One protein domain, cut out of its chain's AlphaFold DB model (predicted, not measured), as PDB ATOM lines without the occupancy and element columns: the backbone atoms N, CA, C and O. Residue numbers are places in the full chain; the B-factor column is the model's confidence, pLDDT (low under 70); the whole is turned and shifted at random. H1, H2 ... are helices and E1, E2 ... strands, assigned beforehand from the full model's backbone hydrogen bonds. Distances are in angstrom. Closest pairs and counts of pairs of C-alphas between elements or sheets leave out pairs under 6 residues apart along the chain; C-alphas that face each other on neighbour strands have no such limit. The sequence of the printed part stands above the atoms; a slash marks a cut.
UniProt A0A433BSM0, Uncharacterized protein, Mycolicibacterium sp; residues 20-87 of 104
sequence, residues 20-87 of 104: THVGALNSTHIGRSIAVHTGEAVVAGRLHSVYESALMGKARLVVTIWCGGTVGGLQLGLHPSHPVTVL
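What this domain is: This is residues 20 to 87 of the 104 residues of an uncharacterized protein of Mycolicibacterium sp (UniProt A0A433BSM0). A strongly twisted antiparallel sheet, E4 E3 E2 E1 E5, folds where E2 bends into an incomplete barrel, with residues 20 to 21 paired with residues 83 to 84 of E5 and residues 25 to 32 arching across one end of the barrel. Mostly strand and compact, the printed part has 68 residues with E1 E2 E3 H1 E4 E5 in order, radius of gyration of the C-alphas 11.2 A, and spans 35 by 24 by 20 A.

How they stand to each other: E2, residues 42 to 52, bends by 99 degrees at residue 46 and forms antiparallel hairpins with E1, residues 33 to 37, N 36 to O 43 being 2.8 A, and E3, residues 61 to 66, N 48 to O 64 being 2.8 A: a meander. E4, residues 73 to 78, and E5, residues 83 to 86, are apart. H1, residues 68 to 71, is only just not on the sheet, with 4 C-alpha pairs within 10 A.

Where its parts are: E2 measures 21.8 A. E1 begins at C-alpha 33, (246.348, 228.489, 173.911), and E5 ends at C-alpha 86, (242.577, 231.448, 169.868).

The domain as a whole: Residues 54 to 59 and 69 to 71 have pLDDT under 70.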
ATOM      1  N   THR A  20     239.135 236.356 167.373       89.00
ATOM      2  CA  THR A  20     237.737 236.489 167.746       89.00
ATOM      3  C   THR A  20     237.627 237.539 168.843       89.00
ATOM      4  O   THR A  20     238.606 238.188 169.208       89.00
ATOM      5  N   HIS A  21     236.434 237.706 169.390       90.50
ATOM      6  CA  HIS A  21     236.196 238.598 170.512       90.50
ATOM      7  C   HIS A  21     236.107 237.796 171.806       90.50
ATOM      8  O   HIS A  21     235.624 236.662 171.809       90.50
ATOM      9  N   VAL A  22     236.523 238.385 172.926       89.56
ATOM     10  CA  VAL A  22     236.443 237.727 174.243       89.56
ATOM     11  C   VAL A  22     235.014 237.267 174.562       89.56
ATOM     12  O   VAL A  22     234.835 236.195 175.135       89.56
ATOM     13  N   GLY A  23     233.995 238.010 174.118       88.12
ATOM     14  CA  GLY A  23     232.582 237.643 174.261       88.12
ATOM     15  C   GLY A  23     232.144 236.388 173.505       88.12
ATOM     16  O   GLY A  23     231.098 235.834 173.822       88.12
ATOM     17  N   ALA A  24     232.929 235.913 172.538       91.00
ATOM     18  CA  ALA A  24     232.662 234.661 171.828       91.00
ATOM     19  C   ALA A  24     233.324 233.439 172.495       91.00
ATOM     20  O   ALA A  24     233.067 232.298 172.092       91.00
ATOM     21  N   LEU A  25     234.179 233.651 173.503       91.00
ATOM     22  CA  LEU A  25     234.805 232.554 174.230       91.00
ATOM     23  C   LEU A  25     233.757 231.784 175.037       91.00
ATOM     24  O   LEU A  25     232.877 232.343 175.679       91.00
ATOM     25  N   ASN A  26     233.885 230.464 175.014       88.50
ATOM     26  CA  ASN A  26     232.972 229.539 175.676       88.50
ATOM     27  C   ASN A  26     233.733 228.292 176.149       88.50
ATOM     28  O   ASN A  26     234.946 228.181 175.944       88.50
ATOM     29  N   SER A  27     233.025 227.328 176.737       89.06
ATOM     30  CA  SER A  27     233.608 226.100 177.300       89.06
ATOM     31  C   SER A  27     234.515 225.326 176.330       89.06
ATOM     32  O   SER A  27     235.501 224.732 176.757       89.06
ATOM     33  N   THR A  28     234.265 225.385 175.018       90.56
ATOM     34  CA  THR A  28     235.078 224.687 174.000       90.56
ATOM     35  C   THR A  28     236.473 225.295 173.789       90.56
ATOM     36  O   THR A  28     237.337 224.689 173.134       90.56
ATOM     37  N   HIS A  29     236.688 226.499 174.321       91.31
ATOM     38  CA  HIS A  29     237.943 227.238 174.264       91.31
ATOM     39  C   HIS A  29     238.814 227.007 175.503       91.31
ATOM     40  O   HIS A  29     240.010 227.299 175.463       91.31
ATOM     41  N   ILE A  30     238.255 226.464 176.588       92.81
ATOM     42  CA  ILE A  30     239.015 226.161 177.804       92.81
ATOM     43  C   ILE A  30     240.122 225.148 177.484       92.81
ATOM     44  O   ILE A  30     239.938 224.200 176.720       92.81
ATOM     45  N   GLY A  31     241.314 225.400 178.017       90.94
ATOM     46  CA  GLY A  31     242.534 224.652 177.732       90.94
ATOM     47  C   GLY A  31     243.190 224.995 176.390       90.94
ATOM     48  O   GLY A  31     244.288 224.502 176.116       90.94
ATOM     49  N   ARG A  32     242.598 225.841 175.537       90.88
ATOM     50  CA  ARG A  32     243.280 226.306 174.316       90.88
ATOM     51  C   ARG A  32     244.331 227.352 174.652       90.88
ATOM     52  O   ARG A  32     244.192 228.104 175.612       90.88
ATOM     53  N   SER A  33     245.392 227.388 173.853       91.12
ATOM     54  CA  SER A  33     246.348 228.489 173.911       91.12
ATOM     55  C   SER A  33     245.686 229.732 173.333       91.12
ATOM     56  O   SER A  33     245.183 229.691 172.210       91.12
ATOM     57  N   ILE A  34     245.690 230.821 174.091       91.31
ATOM     58  CA  ILE A  34     245.185 232.113 173.642       91.31
ATOM     59  C   ILE A  34     246.257 233.184 173.783       91.31
ATOM     60  O   ILE A  34     247.199 233.025 174.564       91.31
ATOM     61  N   ALA A  35     246.097 234.266 173.031       90.81
ATOM     62  CA  ALA A  35     246.873 235.482 173.201       90.81
ATOM     63  C   ALA A  35     245.956 236.699 173.229       90.81
ATOM     64  O   ALA A  35     245.057 236.832 172.397       90.81
ATOM     65  N   VAL A  36     246.208 237.580 174.189       89.81
ATOM     66  CA  VAL A  36     245.488 238.835 174.386       89.81
ATOM     67  C   VAL A  36     246.497 239.968 174.319       89.81
ATOM     68  O   VAL A  36     247.466 239.990 175.077       89.81
ATOM     69  N   HIS A  37     246.252 240.923 173.427       87.94
ATOM     70  CA  HIS A  37     247.008 242.166 173.374       87.94
ATOM     71  C   HIS A  37     246.341 243.192 174.299       87.94
ATOM     72  O   HIS A  37     245.181 243.543 174.087       87.94
ATOM     73  N   THR A  38     247.041 243.674 175.324       82.50
ATOM     74  CA  THR A  38     246.518 244.661 176.294       82.50
ATOM     75  C   THR A  38     246.919 246.100 175.957       82.50
ATOM     76  O   THR A  38     246.739 246.998 176.770       82.50
ATOM     77  N   GLY A  39     247.469 246.328 174.762       78.56
ATOM     78  CA  GLY A  39     247.994 247.623 174.314       78.56
ATOM     79  C   GLY A  39     249.505 247.708 174.507       78.56
ATOM     80  O   GLY A  39     250.229 247.937 173.545       78.56
ATOM     81  N   GLU A  40     249.978 247.441 175.722       79.06
ATOM     82  CA  GLU A  40     251.408 247.507 176.072       79.06
ATOM     83  C   GLU A  40     252.080 246.132 176.149       79.06
ATOM     84  O   GLU A  40     253.302 246.024 176.078       79.06
ATOM     85  N   ALA A  41     251.288 245.067 176.289       81.31
ATOM     86  CA  ALA A  41     251.788 243.712 176.442       81.31
ATOM     87  C   ALA A  41     250.959 242.706 175.643       81.31
ATOM     88  O   ALA A  41     249.790 242.929 175.318       81.31
ATOM     89  N   VAL A  42     251.576 241.556 175.375       85.31
ATOM     90  CA  VAL A  42     250.872 240.362 174.913       85.31
ATOM     91  C   VAL A  42     250.912 239.328 176.021       85.31
ATOM     92  O   VAL A  42     251.976 238.818 176.373       85.31
ATOM     93  N   VAL A  43     249.740 239.003 176.552       87.88
ATOM     94  CA  VAL A  43     249.568 237.900 177.494       87.88
ATOM     95  C   VAL A  43     249.196 236.666 176.695       87.88
ATOM     96  O   VAL A  43     248.171 236.660 176.014       87.88
ATOM     97  N   ALA A  44     250.004 235.615 176.786       88.50
ATOM     98  CA  ALA A  44     249.718 234.348 176.133       88.50
ATOM     99  C   ALA A  44     249.862 233.167 177.088       88.50
ATOM    100  O   ALA A  44     250.794 233.093 177.887       88.50
ATOM    101  N   GLY A  45     248.943 232.217 176.964       90.19
ATOM    102  CA  GLY A  45     248.902 231.043 177.821       90.19
ATOM    103  C   GLY A  45     247.654 230.207 177.586       90.19
ATOM    104  O   GLY A  45     246.923 230.410 176.614       90.19
ATOM    105  N   ARG A  46     247.419 229.234 178.464       92.00
ATOM    106  CA  ARG A  46     246.249 228.352 178.366       92.00
ATOM    107  C   ARG A  46     245.041 229.039 178.984       92.00
ATOM    108  O   ARG A  46     245.105 229.454 180.136       92.00
ATOM    109  N   LEU A  47     243.939 229.134 178.247       93.38
ATOM    110  CA  LEU A  47     242.692 229.649 178.793       93.38
ATOM    111  C   LEU A  47     242.192 228.711 179.896       93.38
ATOM    112  O   LEU A  47     241.970 227.529 179.643       93.38
ATOM    113  N   HIS A  48     242.015 229.225 181.107       93.75
ATOM    114  CA  HIS A  48     241.554 228.448 182.254       93.75
ATOM    115  C   HIS A  48     240.069 228.676 182.543       93.75
ATOM    116  O   HIS A  48     239.330 227.716 182.749       93.75
ATOM    117  N   SER A  49     239.615 229.930 182.515       92.94
ATOM    118  CA  SER A  49     238.212 230.278 182.746       92.94
ATOM    119  C   SER A  49     237.835 231.602 182.084       92.94
ATOM    120  O   SER A  49     238.696 232.448 181.831       92.94
ATOM    121  N   VAL A  50     236.538 231.763 181.809       91.06
ATOM    122  CA  VAL A  50     235.903 233.012 181.373       91.06
ATOM    123  C   VAL A  50     234.605 233.154 182.156       91.06
ATOM    124  O   VAL A  50     233.814 232.211 182.179       91.06
ATOM    125  N   TYR A  51     234.388 234.294 182.802       89.12
ATOM    126  CA  TYR A  51     233.135 234.581 183.501       89.12
ATOM    127  C   TYR A  51     232.771 236.060 183.414       89.12
ATOM    128  O   TYR A  51     233.636 236.923 183.269       89.12
ATOM    129  N   GLU A  52     231.479 236.357 183.502       85.12
ATOM    130  CA  GLU A  52     230.992 237.731 183.585       85.12
ATOM    131  C   GLU A  52     231.295 238.320 184.965       85.12
ATOM    132  O   GLU A  52     231.044 237.704 186.002       85.12
ATOM    133  N   SER A  53     231.863 239.525 184.984       78.50
ATOM    134  CA  SER A  53     232.061 240.275 186.218       78.50
ATOM    135  C   SER A  53     230.717 240.746 186.769       78.50
ATOM    136  O   SER A  53     229.958 241.419 186.075       78.50
ATOM    137  N   ALA A  54     230.476 240.468 188.050       68.69
ATOM    138  CA  ALA A  54     229.298 240.931 188.783       68.69
ATOM    139  C   ALA A  54     229.322 242.441 189.115       68.69
ATOM    140  O   ALA A  54     228.383 242.959 189.719       68.69
ATOM    141  N   LEU A  55     230.388 243.169 188.751       63.59
ATOM    142  CA  LEU A  55     230.476 244.617 188.958       63.59
ATOM    143  C   LEU A  55     229.483 245.345 188.038       63.59
ATOM    144  O   LEU A  55     229.677 245.424 186.823       63.59
ATOM    145  N   MET A  56     228.425 245.903 188.631       51.41
ATOM    146  CA  MET A  56     227.394 246.640 187.901       51.41
ATOM    147  C   MET A  56     227.975 247.844 187.142       51.41
ATOM    148  O   MET A  56     228.765 248.621 187.676       51.41
ATOM    149  N   GLY A  57     227.544 248.013 185.889       56.56
ATOM    150  CA  GLY A  57     227.758 249.227 185.090       56.56
ATOM    151  C   GLY A  57     228.725 249.092 183.913       56.56
ATOM    152  O   GLY A  57     228.672 249.915 183.004       56.56
ATOM    153  N   LYS A  58     229.573 248.056 183.870       56.88
ATOM    154  CA  LYS A  58     230.391 247.716 182.692       56.88
ATOM    155  C   LYS A  58     230.573 246.204 182.669       56.88
ATOM    156  O   LYS A  58     231.419 245.702 183.404       56.88
ATOM    157  N   ALA A  59     229.796 245.489 181.855       55.66
ATOM    158  CA  ALA A  59     230.014 244.062 181.636       55.66
ATOM    159  C   ALA A  59     231.475 243.858 181.193       55.66
ATOM    160  O   ALA A  59     231.882 244.262 180.104       55.66
ATOM    161  N   ARG A  60     232.288 243.322 182.102       79.06
ATOM    162  CA  ARG A  60     233.693 242.976 181.887       79.06
ATOM    163  C   ARG A  60     233.768 241.468 182.000       79.06
ATOM    164  O   ARG A  60     233.357 240.920 183.018       79.06
ATOM    165  N   LEU A  61     234.270 240.803 180.972       85.81
ATOM    166  CA  LEU A  61     234.587 239.387 181.065       85.81
ATOM    167  C   LEU A  61     235.922 239.260 181.781       85.81
ATOM    168  O   LEU A  61     236.897 239.915 181.407       85.81
ATOM    169  N   VAL A  62     235.957 238.444 182.826       88.69
ATOM    170  CA  VAL A  62     237.200 238.086 183.493       88.69
ATOM    171  C   VAL A  62     237.717 236.811 182.854       88.69
ATOM    172  O   VAL A  62     237.080 235.760 182.915       88.69
ATOM    173  N   VAL A  63     238.873 236.928 182.212       90.19
ATOM    174  CA  VAL A  63     239.561 235.838 181.526       90.19
ATOM    175  C   VAL A  63     240.764 235.433 182.362       90.19
ATOM    176  O   VAL A  63     241.634 236.261 182.626       90.19
ATOM    177  N   THR A  64     240.836 234.163 182.754       92.56
ATOM    178  CA  THR A  64     242.007 233.617 183.453       92.56
ATOM    179  C   THR A  64     242.895 232.874 182.466       92.56
ATOM    180  O   THR A  64     242.452 231.911 181.834       92.56
ATOM    181  N   ILE A  65     244.153 233.291 182.353       92.00
ATOM    182  CA  ILE A  65     245.157 232.708 181.461       92.00
ATOM    183  C   ILE A  65     246.271 232.092 182.303       92.00
ATOM    184  O   ILE A  65     246.884 232.772 183.118       92.00
ATOM    185  N   TRP A  66     246.553 230.807 182.098       91.50
ATOM    186  CA  TRP A  66     247.665 230.121 182.745       91.50
ATOM    187  C   TRP A  66     248.962 230.357 181.965       91.50
ATOM    188  O   TRP A  66     249.160 229.805 180.871       91.50
ATOM    189  N   CYS A  67     249.832 231.193 182.523       81.94
ATOM    190  CA  CYS A  67     251.060 231.688 181.909       81.94
ATOM    191  C   CYS A  67     252.274 230.873 182.390       81.94
ATOM    192  O   CYS A  67     253.077 231.326 183.200       81.94
ATOM    193  N   GLY A  68     252.413 229.642 181.888       74.50
ATOM    194  CA  GLY A  68     253.549 228.773 182.222       74.50
ATOM    195  C   GLY A  68     253.655 228.406 183.713       74.50
ATOM    196  O   GLY A  68     252.773 228.701 184.515       74.50
ATOM    197  N   GLY A  69     254.731 227.705 184.082       63.91
ATOM    198  CA  GLY A  69     254.911 227.169 185.439       63.91
ATOM    199  C   GLY A  69     255.326 228.194 186.501       63.91
ATOM    200  O   GLY A  69     255.204 227.907 187.684       63.91
ATOM    201  N   THR A  70     255.815 229.370 186.102       64.00
ATOM    202  CA  THR A  70     256.412 230.361 187.016       64.00
ATOM    203  C   THR A  70     255.493 231.527 187.371       64.00
ATOM    204  O   THR A  70     255.652 232.094 188.446       64.00
ATOM    205  N   VAL A  71     254.543 231.895 186.503       67.75
ATOM    206  CA  VAL A  71     253.627 233.031 186.736       67.75
ATOM    207  C   VAL A  71     252.276 232.563 187.281       67.75
ATOM    208  O   VAL A  71     251.634 233.279 188.044       67.75
ATOM    209  N   GLY A  72     251.844 231.349 186.926       84.12
ATOM    210  CA  GLY A  72     250.535 230.826 187.314       84.12
ATOM    211  C   GLY A  72     249.389 231.470 186.527       84.12
ATOM    212  O   GLY A  72     249.525 231.765 185.336       84.12
ATOM    213  N   GLY A  73     248.237 231.636 187.173       88.62
ATOM    214  CA  GLY A  73     247.024 232.173 186.557       88.62
ATOM    215  C   GLY A  73     246.968 233.693 186.620       88.62
ATOM    216  O   GLY A  73     246.909 234.262 187.706       88.62
ATOM    217  N   LEU A  74     246.921 234.348 185.462       90.44
ATOM    218  CA  LEU A  74     246.692 235.783 185.348       90.44
ATOM    219  C   LEU A  74     245.228 236.057 184.998       90.44
ATOM    220  O   LEU A  74     244.715 235.510 184.023       90.44
ATOM    221  N   GLN A  75     244.574 236.924 185.768       91.00
ATOM    222  CA  GLN A  75     243.209 237.377 185.496       91.00
ATOM    223  C   GLN A  75     243.217 238.713 184.753       91.00
ATOM    224  O   GLN A  75     243.845 239.675 185.191       91.00
ATOM    225  N   LEU A  76     242.488 238.777 183.642       89.25
ATOM    226  CA  LEU A  76     242.322 239.974 182.826       89.25
ATOM    227  C   LEU A  76     240.843 240.349 182.762       89.25
ATOM    228  O   LEU A  76     240.019 239.539 182.343       89.25
ATOM    229  N   GLY A  77     240.508 241.581 183.144       90.50
ATOM    230  CA  GLY A  77     239.179 242.150 182.919       90.50
ATOM    231  C   GLY A  77     239.109 242.802 181.541       90.50
ATOM    232  O   GLY A  77     239.719 243.848 181.331       90.50
ATOM    233  N   LEU A  78     238.362 242.204 180.615       88.69
ATOM    234  CA  LEU A  78     238.301 242.615 179.213       88.69
ATOM    235  C   LEU A  78     236.873 242.984 178.805       88.69
ATOM    236  O   LEU A  78     235.893 242.425 179.300       88.69
ATOM    237  N   HIS A  79     236.747 243.940 177.885       88.69
ATOM    238  CA  HIS A  79     235.466 244.220 177.242       88.69
ATOM    239  C   HIS A  79     235.070 243.034 176.338       88.69
ATOM    240  O   HIS A  79     235.960 242.432 175.734       88.69
ATOM    241  N   PRO A  80     233.776 242.696 176.176       88.62
ATOM    242  CA  PRO A  80     233.367 241.594 175.303       88.62
ATOM    243  C   PRO A  80     233.843 241.724 173.855       88.62
ATOM    244  O   PRO A  80     234.120 240.710 173.226       88.62
ATOM    245  N   SER A  81     234.002 242.949 173.342       88.81
ATOM    246  CA  SER A  81     234.548 243.208 172.000       88.81
ATOM    247  C   SER A  81     236.081 243.243 171.942       88.81
ATOM    248  O   SER A  81     236.635 243.617 170.913       88.81
ATOM    249  N   HIS A  82     236.785 242.945 173.037       89.25
ATOM    250  CA  HIS A  82     238.246 242.950 173.031       89.25
ATOM    251  C   HIS A  82     238.755 241.809 172.137       89.25
ATOM    252  O   HIS A  82     238.264 240.684 172.289       89.25
ATOM    253  N   PRO A  83     239.704 242.058 171.218       90.00
ATOM    254  CA  PRO A  83     240.221 241.020 170.340       90.00
ATOM    255  C   PRO A  83     241.072 240.015 171.123       90.00
ATOM    256  O   PRO A  83     241.897 240.370 171.970       90.00
ATOM    257  N   VAL A  84     240.873 238.737 170.825       91.50
ATOM    258  CA  VAL A  84     241.644 237.623 171.373       91.50
ATOM    259  C   VAL A  84     241.965 236.646 170.259       91.50
ATOM    260  O   VAL A  84     241.113 236.278 169.454       91.50
ATOM    261  N   THR A  85     243.205 236.181 170.229       91.00
ATOM    262  CA  THR A  85     243.593 235.088 169.340       91.00
ATOM    263  C   THR A  85     243.402 233.764 170.050       91.00
ATOM    264  O   THR A  85     243.954 233.561 171.134       91.00
ATOM    265  N   VAL A  86     242.695 232.835 169.410       91.12
ATOM    266  CA  VAL A  86     242.577 231.448 169.868       91.12
ATOM    267  C   VAL A  86     243.342 230.546 168.916       91.12
ATOM    268  O   VAL A  86     242.974 230.394 167.754       91.12
ATOM    269  N   LEU A  87     244.379 229.877 169.413       88.12
ATOM    270  CA  LEU A  87     245.115 228.931 168.587       88.12
ATOM    271  C   LEU A  87     244.322 227.637 168.344       88.12
ATOM    272  O   LEU A  87     243.726 227.087 169.282       88.12
TER     273      LEU A  87